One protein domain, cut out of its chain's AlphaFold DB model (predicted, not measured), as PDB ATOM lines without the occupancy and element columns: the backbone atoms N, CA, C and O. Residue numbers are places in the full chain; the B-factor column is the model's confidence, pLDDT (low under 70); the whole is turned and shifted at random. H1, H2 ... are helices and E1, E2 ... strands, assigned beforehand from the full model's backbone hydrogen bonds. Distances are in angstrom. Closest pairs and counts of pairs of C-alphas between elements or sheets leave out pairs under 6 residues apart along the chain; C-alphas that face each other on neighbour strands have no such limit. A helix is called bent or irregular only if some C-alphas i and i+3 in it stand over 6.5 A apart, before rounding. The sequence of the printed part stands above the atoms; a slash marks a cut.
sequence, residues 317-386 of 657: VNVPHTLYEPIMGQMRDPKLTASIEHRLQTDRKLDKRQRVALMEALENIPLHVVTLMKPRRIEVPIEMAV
ATOM      1  N   VAL A 317     205.067 220.560 202.893       73.38
ATOM      2  CA  VAL A 317     205.386 221.466 201.782       73.38
ATOM      3  C   VAL A 317     204.132 222.242 201.378       73.38
ATOM      4  O   VAL A 317     203.099 221.651 201.061       73.38
ATOM      5  N   ASN A 318     204.216 223.573 201.350       75.00
ATOM      6  CA  ASN A 318     203.144 224.430 200.839       75.00
ATOM      7  C   ASN A 318     203.124 224.390 199.305       75.00
ATOM      8  O   ASN A 318     203.909 225.070 198.644       75.00
ATOM      9  N   VAL A 319     202.208 223.618 198.722       76.75
ATOM     10  CA  VAL A 319     202.057 223.530 197.265       76.75
ATOM     11  C   VAL A 319     201.051 224.591 196.786       76.75
ATOM     12  O   VAL A 319     199.922 224.634 197.288       76.75
ATOM     13  N   PRO A 320     201.403 225.459 195.814       71.69
ATOM     14  CA  PRO A 320     200.514 226.511 195.329       71.69
ATOM     15  C   PRO A 320     199.416 225.935 194.423       71.69
ATOM     16  O   PRO A 320     199.611 225.711 193.226       71.69
ATOM     17  N   HIS A 321     198.225 225.734 194.980       80.50
ATOM     18  CA  HIS A 321     197.056 225.264 194.247       80.50
ATOM     19  C   HIS A 321     196.276 226.449 193.650       80.50
ATOM     20  O   HIS A 321     196.153 227.502 194.273       80.50
ATOM     21  N   THR A 322     195.739 226.313 192.433       80.19
ATOM     22  CA  THR A 322     194.940 227.378 191.793       80.19
ATOM     23  C   THR A 322     193.465 226.997 191.789       80.19
ATOM     24  O   THR A 322     193.046 226.154 191.000       80.19
ATOM     25  N   LEU A 323     192.678 227.644 192.648       82.62
ATOM     26  CA  LEU A 323     191.218 227.559 192.623       82.62
ATOM     27  C   LEU A 323     190.638 228.668 191.740       82.62
ATOM     28  O   LEU A 323     191.266 229.704 191.531       82.62
ATOM     29  N   TYR A 324     189.421 228.468 191.239       82.00
ATOM     30  CA  TYR A 324     188.686 229.479 190.483       82.00
ATOM     31  C   TYR A 324     187.486 229.956 191.299       82.00
ATOM     32  O   TYR A 324     186.544 229.196 191.521       82.00
ATOM     33  N   GLU A 325     187.517 231.212 191.741       82.69
ATOM     34  CA  GLU A 325     186.436 231.809 192.530       82.69
ATOM     35  C   GLU A 325     185.463 232.591 191.627       82.69
ATOM     36  O   GLU A 325     185.913 233.388 190.795       82.69
ATOM     37  N   PRO A 326     184.136 232.405 191.778       81.81
ATOM     38  CA  PRO A 326     183.136 233.168 191.038       81.81
ATOM     39  C   PRO A 326     183.014 234.592 191.598       81.81
ATOM     40  O   PRO A 326     182.516 234.800 192.703       81.81
ATOM     41  N   ILE A 327     183.426 235.591 190.815       81.50
ATOM     42  CA  ILE A 327     183.298 237.012 191.156       81.50
ATOM     43  C   ILE A 327     182.223 237.649 190.273       81.50
ATOM     44  O   ILE A 327     182.258 237.534 189.051       81.50
ATOM     45  N   MET A 328     181.272 238.355 190.884       81.12
ATOM     46  CA  MET A 328     180.241 239.101 190.157       81.12
ATOM     47  C   MET A 328     180.831 240.406 189.608       81.12
ATOM     48  O   MET A 328     181.017 241.369 190.350       81.12
ATOM     49  N   GLY A 329     181.145 240.427 188.314       78.06
ATOM     50  CA  GLY A 329     181.576 241.623 187.588       78.06
ATOM     51  C   GLY A 329     180.412 242.298 186.864       78.06
ATOM     52  O   GLY A 329     179.400 241.665 186.575       78.06
ATOM     53  N   GLN A 330     180.561 243.580 186.534       80.31
ATOM     54  CA  GLN A 330     179.690 244.265 185.574       80.31
ATOM     55  C   GLN A 330     180.414 244.374 184.230       80.31
ATOM     56  O   GLN A 330     181.570 244.791 184.182       80.31
ATOM     57  N   MET A 331     179.744 243.990 183.145       76.81
ATOM     58  CA  MET A 331     180.299 243.993 181.791       76.81
ATOM     59  C   MET A 331     179.232 244.474 180.798       76.81
ATOM     60  O   MET A 331     178.054 244.142 180.939       76.81
ATOM     61  N   ARG A 332     179.628 245.278 179.803       81.12
ATOM     62  CA  ARG A 332     178.754 245.660 178.678       81.12
ATOM     63  C   ARG A 332     178.376 244.400 177.891       81.12
ATOM     64  O   ARG A 332     179.201 243.494 177.797       81.12
ATOM     65  N   ASP A 333     177.163 244.322 177.334       78.75
ATOM     66  CA  ASP A 333     176.768 243.161 176.515       78.75
ATOM     67  C   ASP A 333     177.750 242.982 175.336       78.75
ATOM     68  O   ASP A 333     177.777 243.834 174.442       78.75
ATOM     69  N   PRO A 334     178.522 241.876 175.282       78.62
ATOM     70  CA  PRO A 334     179.530 241.676 174.248       78.62
ATOM     71  C   PRO A 334     178.933 241.614 172.838       78.62
ATOM     72  O   PRO A 334     179.638 241.916 171.878       78.62
ATOM     73  N   LYS A 335     177.646 241.268 172.677       81.81
ATOM     74  CA  LYS A 335     176.978 241.255 171.365       81.81
ATOM     75  C   LYS A 335     176.701 242.671 170.864       81.81
ATOM     76  O   LYS A 335     176.965 242.963 169.699       81.81
ATOM     77  N   LEU A 336     176.207 243.551 171.737       78.88
ATOM     78  CA  LEU A 336     175.998 244.966 171.417       78.88
ATOM     79  C   LEU A 336     177.335 245.691 171.224       78.88
ATOM     80  O   LEU A 336     177.485 246.417 170.242       78.88
ATOM     81  N   THR A 337     178.324 245.442 172.089       83.12
ATOM     82  CA  THR A 337     179.672 246.016 171.960       83.12
ATOM     83  C   THR A 337     180.315 245.612 170.634       83.12
ATOM     84  O   THR A 337     180.630 246.489 169.832       83.12
ATOM     85  N   ALA A 338     180.389 244.311 170.328       83.25
ATOM     86  CA  ALA A 338     180.950 243.837 169.063       83.25
ATOM     87  C   ALA A 338     180.167 244.339 167.836       83.25
ATOM     88  O   ALA A 338     180.769 244.615 166.803       83.25
ATOM     89  N   SER A 339     178.842 244.507 167.925       85.69
ATOM     90  CA  SER A 339     178.035 245.067 166.831       85.69
ATOM     91  C   SER A 339     178.371 246.538 166.547       85.69
ATOM     92  O   SER A 339     178.501 246.930 165.383       85.69
ATOM     93  N   ILE A 340     178.560 247.353 167.589       83.44
ATOM     94  CA  ILE A 340     178.904 248.774 167.449       83.44
ATOM     95  C   ILE A 340     180.365 248.938 166.997       83.44
ATOM     96  O   ILE A 340     180.628 249.701 166.066       83.44
ATOM     97  N   GLU A 341     181.298 248.164 167.558       85.00
ATOM     98  CA  GLU A 341     182.702 248.123 167.122       85.00
ATOM     99  C   GLU A 341     182.841 247.664 165.665       85.00
ATOM    100  O   GLU A 341     183.540 248.305 164.880       85.00
ATOM    101  N   HIS A 342     182.122 246.610 165.263       84.50
ATOM    102  CA  HIS A 342     182.111 246.134 163.880       84.50
ATOM    103  C   HIS A 342     181.617 247.220 162.917       84.50
ATOM    104  O   HIS A 342     182.219 247.420 161.862       84.50
ATOM    105  N   ARG A 343     180.565 247.973 163.269       80.94
ATOM    106  CA  ARG A 343     180.094 249.104 162.446       80.94
ATOM    107  C   ARG A 343     181.120 250.235 162.376       80.94
ATOM    108  O   ARG A 343     181.412 250.707 161.280       80.94
ATOM    109  N   LEU A 344     181.732 250.604 163.503       81.62
ATOM    110  CA  LEU A 344     182.811 251.602 163.566       81.62
ATOM    111  C   LEU A 344     184.044 251.225 162.720       81.62
ATOM    112  O   LEU A 344     184.720 252.121 162.214       81.62
ATOM    113  N   GLN A 345     184.334 249.930 162.553       79.62
ATOM    114  CA  GLN A 345     185.456 249.436 161.742       79.62
ATOM    115  C   GLN A 345     185.101 249.199 160.262       79.62
ATOM    116  O   GLN A 345     185.942 249.423 159.387       79.62
ATOM    117  N   THR A 346     183.877 248.755 159.959       80.38
ATOM    118  CA  THR A 346     183.487 248.332 158.599       80.38
ATOM    119  C   THR A 346     182.927 249.482 157.760       80.38
ATOM    120  O   THR A 346     183.256 249.591 156.576       80.38
ATOM    121  N   ASP A 347     182.125 250.376 158.351       76.38
ATOM    122  CA  ASP A 347     181.426 251.436 157.617       76.38
ATOM    123  C   ASP A 347     182.361 252.625 157.311       76.38
ATOM    124  O   ASP A 347     182.248 253.718 157.869       76.38
ATOM    125  N   ARG A 348     183.266 252.447 156.336       67.94
ATOM    126  CA  ARG A 348     184.226 253.468 155.840       67.94
ATOM    127  C   ARG A 348     183.592 254.760 155.281       67.94
ATOM    128  O   ARG A 348     184.313 255.623 154.786       67.94
ATOM    129  N   LYS A 349     182.262 254.886 155.320       75.12
ATOM    130  CA  LYS A 349     181.473 256.055 154.892       75.12
ATOM    131  C   LYS A 349     180.678 256.709 156.039       75.12
ATOM    132  O   LYS A 349     179.799 257.515 155.761       75.12
ATOM    133  N   LEU A 350     180.961 256.371 157.302       75.50
ATOM    134  CA  LEU A 350     180.356 257.034 158.464       75.50
ATOM    135  C   LEU A 350     180.693 258.531 158.496       75.50
ATOM    136  O   LEU A 350     181.863 258.914 158.566       75.50
ATOM    137  N   ASP A 351     179.661 259.372 158.534       80.56
ATOM    138  CA  ASP A 351     179.817 260.807 158.774       80.56
ATOM    139  C   ASP A 351     180.431 261.076 160.154       80.56
ATOM    140  O   ASP A 351     180.177 260.346 161.116       80.56
ATOM    141  N   LYS A 352     181.153 262.198 160.305       81.56
ATOM    142  CA  LYS A 352     181.753 262.599 161.597       81.56
ATOM    143  C   LYS A 352     180.739 262.576 162.751       81.56
ATOM    144  O   LYS A 352     181.063 262.097 163.833       81.56
ATOM    145  N   ARG A 353     179.497 263.022 162.509       80.88
ATOM    146  CA  ARG A 353     178.399 262.987 163.496       80.88
ATOM    147  C   ARG A 353     177.920 261.566 163.813       80.88
ATOM    148  O   ARG A 353     177.666 261.264 164.970       80.88
ATOM    149  N   GLN A 354     177.830 260.691 162.810       79.44
ATOM    150  CA  GLN A 354     177.424 259.293 162.997       79.44
ATOM    151  C   GLN A 354     178.489 258.501 163.765       79.44
ATOM    152  O   GLN A 354     178.151 257.687 164.617       79.44
ATOM    153  N   ARG A 355     179.776 258.774 163.512       80.56
ATOM    154  CA  ARG A 355     180.885 258.163 164.254       80.56
ATOM    155  C   ARG A 355     180.894 258.585 165.727       80.56
ATOM    156  O   ARG A 355     181.080 257.722 166.575       80.56
ATOM    157  N   VAL A 356     180.643 259.862 166.032       83.25
ATOM    158  CA  VAL A 356     180.477 260.335 167.423       83.25
ATOM    159  C   VAL A 356     179.286 259.647 168.094       83.25
ATOM    160  O   VAL A 356     179.465 259.056 169.152       83.25
ATOM    161  N   ALA A 357     178.118 259.607 167.445       85.06
ATOM    162  CA  ALA A 357     176.934 258.938 167.993       85.06
ATOM    163  C   ALA A 357     177.133 257.423 168.230       85.06
ATOM    164  O   ALA A 357     176.545 256.862 169.148       85.06
ATOM    165  N   LEU A 358     177.972 256.744 167.433       83.81
ATOM    166  CA  LEU A 358     178.333 255.339 167.667       83.81
ATOM    167  C   LEU A 358     179.340 255.157 168.815       83.81
ATOM    168  O   LEU A 358     179.248 254.159 169.523       83.81
ATOM    169  N   MET A 359     180.263 256.100 169.036       82.88
ATOM    170  CA  MET A 359     181.133 256.097 170.226       82.88
ATOM    171  C   MET A 359     180.312 256.337 171.501       82.88
ATOM    172  O   MET A 359     180.410 255.569 172.452       82.88
ATOM    173  N   GLU A 360     179.425 257.332 171.482       84.94
ATOM    174  CA  GLU A 360     178.491 257.636 172.572       84.94
ATOM    175  C   GLU A 360     177.551 256.448 172.860       84.94
ATOM    176  O   GLU A 360     177.316 256.099 174.017       84.94
ATOM    177  N   ALA A 361     177.076 255.747 171.824       83.00
ATOM    178  CA  ALA A 361     176.306 254.513 171.982       83.00
ATOM    179  C   ALA A 361     177.131 253.343 172.554       83.00
ATOM    180  O   ALA A 361     176.560 252.498 173.241       83.00
ATOM    181  N   LEU A 362     178.447 253.283 172.301       83.75
ATOM    182  CA  LEU A 362     179.357 252.285 172.882       83.75
ATOM    183  C   LEU A 362     179.637 252.566 174.365       83.75
ATOM    184  O   LEU A 362     179.744 251.641 175.172       83.75
ATOM    185  N   GLU A 363     179.727 253.841 174.739       80.44
ATOM    186  CA  GLU A 363     179.905 254.256 176.130       80.44
ATOM    187  C   GLU A 363     178.651 253.982 176.976       80.44
ATOM    188  O   GLU A 363     178.767 253.469 178.094       80.44
ATOM    189  N   ASN A 364     177.466 254.218 176.406       83.62
ATOM    190  CA  ASN A 364     176.164 254.054 177.059       83.62
ATOM    191  C   ASN A 364     175.551 252.633 176.967       83.62
ATOM    192  O   ASN A 364     174.374 252.458 177.288       83.62
ATOM    193  N   ILE A 365     176.302 251.600 176.550       83.88
ATOM    194  CA  ILE A 365     175.790 250.211 176.545       83.88
ATOM    195  C   ILE A 365     175.448 249.774 177.984       83.88
ATOM    196  O   ILE A 365     176.312 249.891 178.860       83.88
ATOM    197  N   PRO A 366     174.250 249.204 178.238       80.38
ATOM    198  CA  PRO A 366     173.880 248.667 179.543       80.38
ATOM    199  C   PRO A 366     174.902 247.670 180.103       80.38
ATOM    200  O   PRO A 366     175.349 246.742 179.421       80.38
ATOM    201  N   LEU A 367     175.249 247.856 181.376       81.38
ATOM    202  CA  LEU A 367     176.092 246.938 182.131       81.38
ATOM    203  C   LEU A 367     175.244 245.793 182.689       81.38
ATOM    204  O   LEU A 367     174.351 246.008 183.509       81.38
ATOM    205  N   HIS A 368     175.557 244.569 182.278       78.50
ATOM    206  CA  HIS A 368     174.966 243.355 182.823       78.50
ATOM    207  C   HIS A 368     175.909 242.726 183.853       78.50
ATOM    208  O   HIS A 368     177.134 242.796 183.728       78.50
ATOM    209  N   VAL A 369     175.337 242.114 184.894       81.25
ATOM    210  CA  VAL A 369     176.120 241.410 185.915       81.25
ATOM    211  C   VAL A 369     176.463 240.014 185.400       81.25
ATOM    212  O   VAL A 369     175.569 239.239 185.064       81.25
ATOM    213  N   VAL A 370     177.755 239.701 185.341       80.12
ATOM    214  CA  VAL A 370     178.301 238.444 184.819       80.12
ATOM    215  C   VAL A 370     179.206 237.819 185.875       80.12
ATOM    216  O   VAL A 370     180.089 238.478 186.425       80.12
ATOM    217  N   THR A 371     179.009 236.533 186.154       80.25
ATOM    218  CA  THR A 371     179.907 235.764 187.022       80.25
ATOM    219  C   THR A 371     181.190 235.426 186.262       80.25
ATOM    220  O   THR A 371     181.172 234.649 185.310       80.25
ATOM    221  N   LEU A 372     182.307 236.013 186.682       79.75
ATOM    222  CA  LEU A 372     183.636 235.797 186.117       79.75
ATOM    223  C   LEU A 372     184.443 234.893 187.053       79.75
ATOM    224  O   LEU A 372     184.615 235.205 188.230       79.75
ATOM    225  N   MET A 373     184.960 233.782 186.529       83.31
ATOM    226  CA  MET A 373     185.804 232.858 187.290       83.31
ATOM    227  C   MET A 373     187.231 233.410 187.370       83.31
ATOM    228  O   MET A 373     187.972 233.361 186.386       83.31
ATOM    229  N   LYS A 374     187.628 233.947 188.528       81.56
ATOM    230  CA  LYS A 374     188.981 234.483 188.736       81.56
ATOM    231  C   LYS A 374     189.895 233.402 189.326       81.56
ATOM    232  O   LYS A 374     189.551 232.850 190.372       81.56
ATOM    233  N   PRO A 375     191.070 233.121 188.730       82.94
ATOM    234  CA  PRO A 375     192.049 232.239 189.349       82.94
ATOM    235  C   PRO A 375     192.625 232.896 190.611       82.94
ATOM    236  O   PRO A 375     193.162 234.007 190.569       82.94
ATOM    237  N   ARG A 376     192.529 232.186 191.733       81.94
ATOM    238  CA  ARG A 376     193.133 232.515 193.022       81.94
ATOM    239  C   ARG A 376     194.118 231.408 193.379       81.94
ATOM    240  O   ARG A 376     193.736 230.249 193.524       81.94
ATOM    241  N   ARG A 377     195.391 231.773 193.537       79.12
ATOM    242  CA  ARG A 377     196.396 230.876 194.117       79.12
ATOM    243  C   ARG A 377     196.190 230.824 195.630       79.12
ATOM    244  O   ARG A 377     196.009 231.866 196.259       79.12
ATOM    245  N   ILE A 378     196.186 229.617 196.179       83.56
ATOM    246  CA  ILE A 378     196.133 229.328 197.610       83.56
ATOM    247  C   ILE A 378     197.212 228.283 197.881       83.56
ATOM    248  O   ILE A 378     197.272 227.258 197.205       83.56
ATOM    249  N   GLU A 379     198.075 228.551 198.851       79.06
ATOM    250  CA  GLU A 379     199.031 227.563 199.341       79.06
ATOM    251  C   GLU A 379     198.295 226.516 200.174       79.06
ATOM    252  O   GLU A 379     197.567 226.852 201.111       79.06
ATOM    253  N   VAL A 380     198.461 225.248 199.807       82.06
ATOM    254  CA  VAL A 380     197.902 224.108 200.534       82.06
ATOM    255  C   VAL A 380     199.072 223.331 201.138       82.06
ATOM    256  O   VAL A 380     199.936 222.895 200.373       82.06
ATOM    257  N   PRO A 381     199.137 223.149 202.469       78.06
ATOM    258  CA  PRO A 381     200.149 222.296 203.075       78.06
ATOM    259  C   PRO A 381     199.867 220.839 202.697       78.06
ATOM    260  O   PRO A 381     198.783 220.314 202.965       78.06
ATOM    261  N   ILE A 382     200.842 220.189 202.068       81.12
ATOM    262  CA  ILE A 382     200.819 218.768 201.725       81.12
ATOM    263  C   ILE A 382     201.958 218.090 202.482       81.12
ATOM    264  O   ILE A 382     203.093 218.557 202.461       81.12
ATOM    265  N   GLU A 383     201.659 216.991 203.166       76.06
ATOM    266  CA  GLU A 383     202.680 216.139 203.770       76.06
ATOM    267  C   GLU A 383     203.296 215.237 202.696       76.06
ATOM    268  O   GLU A 383     202.590 214.505 201.999       76.06
ATOM    269  N   MET A 384     204.614 215.322 202.537       70.88
ATOM    270  CA  MET A 384     205.394 214.556 201.573       70.88
ATOM    271  C   MET A 384     206.536 213.854 202.305       70.88
ATOM    272  O   MET A 384     207.297 214.494 203.028       70.88
ATOM    273  N   ALA A 385     206.675 212.543 202.116       69.25
ATOM    274  CA  ALA A 385     207.855 211.825 202.586       69.25
ATOM    275  C   ALA A 385     209.057 212.183 201.699       69.25
ATOM    276  O   ALA A 385     208.976 212.090 200.472       69.25
ATOM    277  N   VAL A 386     210.153 212.597 202.328       66.75
ATOM    278  CA  VAL A 386     211.423 212.947 201.686       66.75
ATOM    279  C   VAL A 386     212.462 211.897 202.075       66.75
ATOM    280  O   VAL A 386     212.590 211.561 203.250       66.75
TER     281      VAL A 386
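This is residues 317 to 386 of the 657 residues of an uncharacterized protein of Phytomonas sp. isolate EM1 (UniProt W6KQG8). The domain is a long, thin, twisted ribbon of two antiparallel strands, E1 and E2, with a small head at one end made of two helices, H1 and H2, folded back side by side as a helical hairpin. Ribbon and head follow each other along the longest axis, with the first and last printed residues at the ribbon's far end from the head. The printed part has 70 residues, with two named helices and two named strands in the order E1, H1, H2, E2; the sheet's order is E1 - E2, and the class is mixed, helices and strands. The whole is extended, with a radius of gyration of the C-alphas of 21.8 A, and a rod in outline, its C-alphas spanning 71 by 23 by 15 A.

Begin with the sheet and its longer strand, E2, residues 367 to 386: find C-alpha 367 at (176.092, 246.938, 182.131) and go from there to C-alpha 386 at (211.423, 212.947, 201.686), 52.8 A away. Its neighbour E1, residues 317 to 332, begins at C-alpha 317, at (205.386, 221.466, 201.782), and measures 42.8 A from first to last C-alpha. Look at residue 328, where E1 bends by 51 degrees. From E1 go on to H1, residues 334 to 346, whose first and last C-alphas are 17.5 A apart. Then find C-alpha 352 at (181.753, 262.599, 161.597), where H2, residues 352 to 363, begins; its length from first to last C-alpha is 16.9 A. Neither helix is bent or irregular.

Start again at the sheet, where E1 and E2 are antiparallel neighbours with 178 degrees between their N-to-C directions. At the end near the first printed residue, the C-alphas of Val 317 and Ile 382 face each other at 5.3 A; at the end near the helices, those of Arg 332 and Leu 367 face each other at 4.5 A. Look there for the backbone atoms: N 317 and O 382 are 2.8 A apart, and N 368 and O 331 are 2.9 A apart, both within hydrogen-bond range. Between these places you will find, for instance, N 323 and O 376 at 2.9 A, also within hydrogen-bond range. Beside the bend of E1, the C-alphas of Met 328 and Thr 371 face each other at 4.6 A. Move outward to the helices, where H1 and H2 touch, with 7 pairs of C-alphas within 8 A. Their closest C-alphas are those of Thr 337 and Leu 362, 6.3 A apart. They run opposite ways at a shallow tilt of 19 degrees, their centres 11.4 A apart, and form a helical hairpin. In both H1 and H2 every O i to N i+4 pair is within hydrogen-bond range. E1 and H2 are apart, and so are H1 and E2, with no C-alpha of the one within 8 A of the other.

To see how large the whole is, take the two C-alphas farthest apart, those of Asp 351 and Val 386, at 71.6 A. The first and last printed C-alphas, those of Val 317 and Val 386, are 10.4 A apart. The printed part runs from residue 317 to 386 and has no cut. The links are tight: 1 residue stands between E1 and H1, 5 between H1 and H2, and 3 between H2 and E2. In the B-factor column you will find a mean pLDDT of the printed part of 80.0; the model's confidence is low, under 70, at residue 348 and at residues 385 to 386.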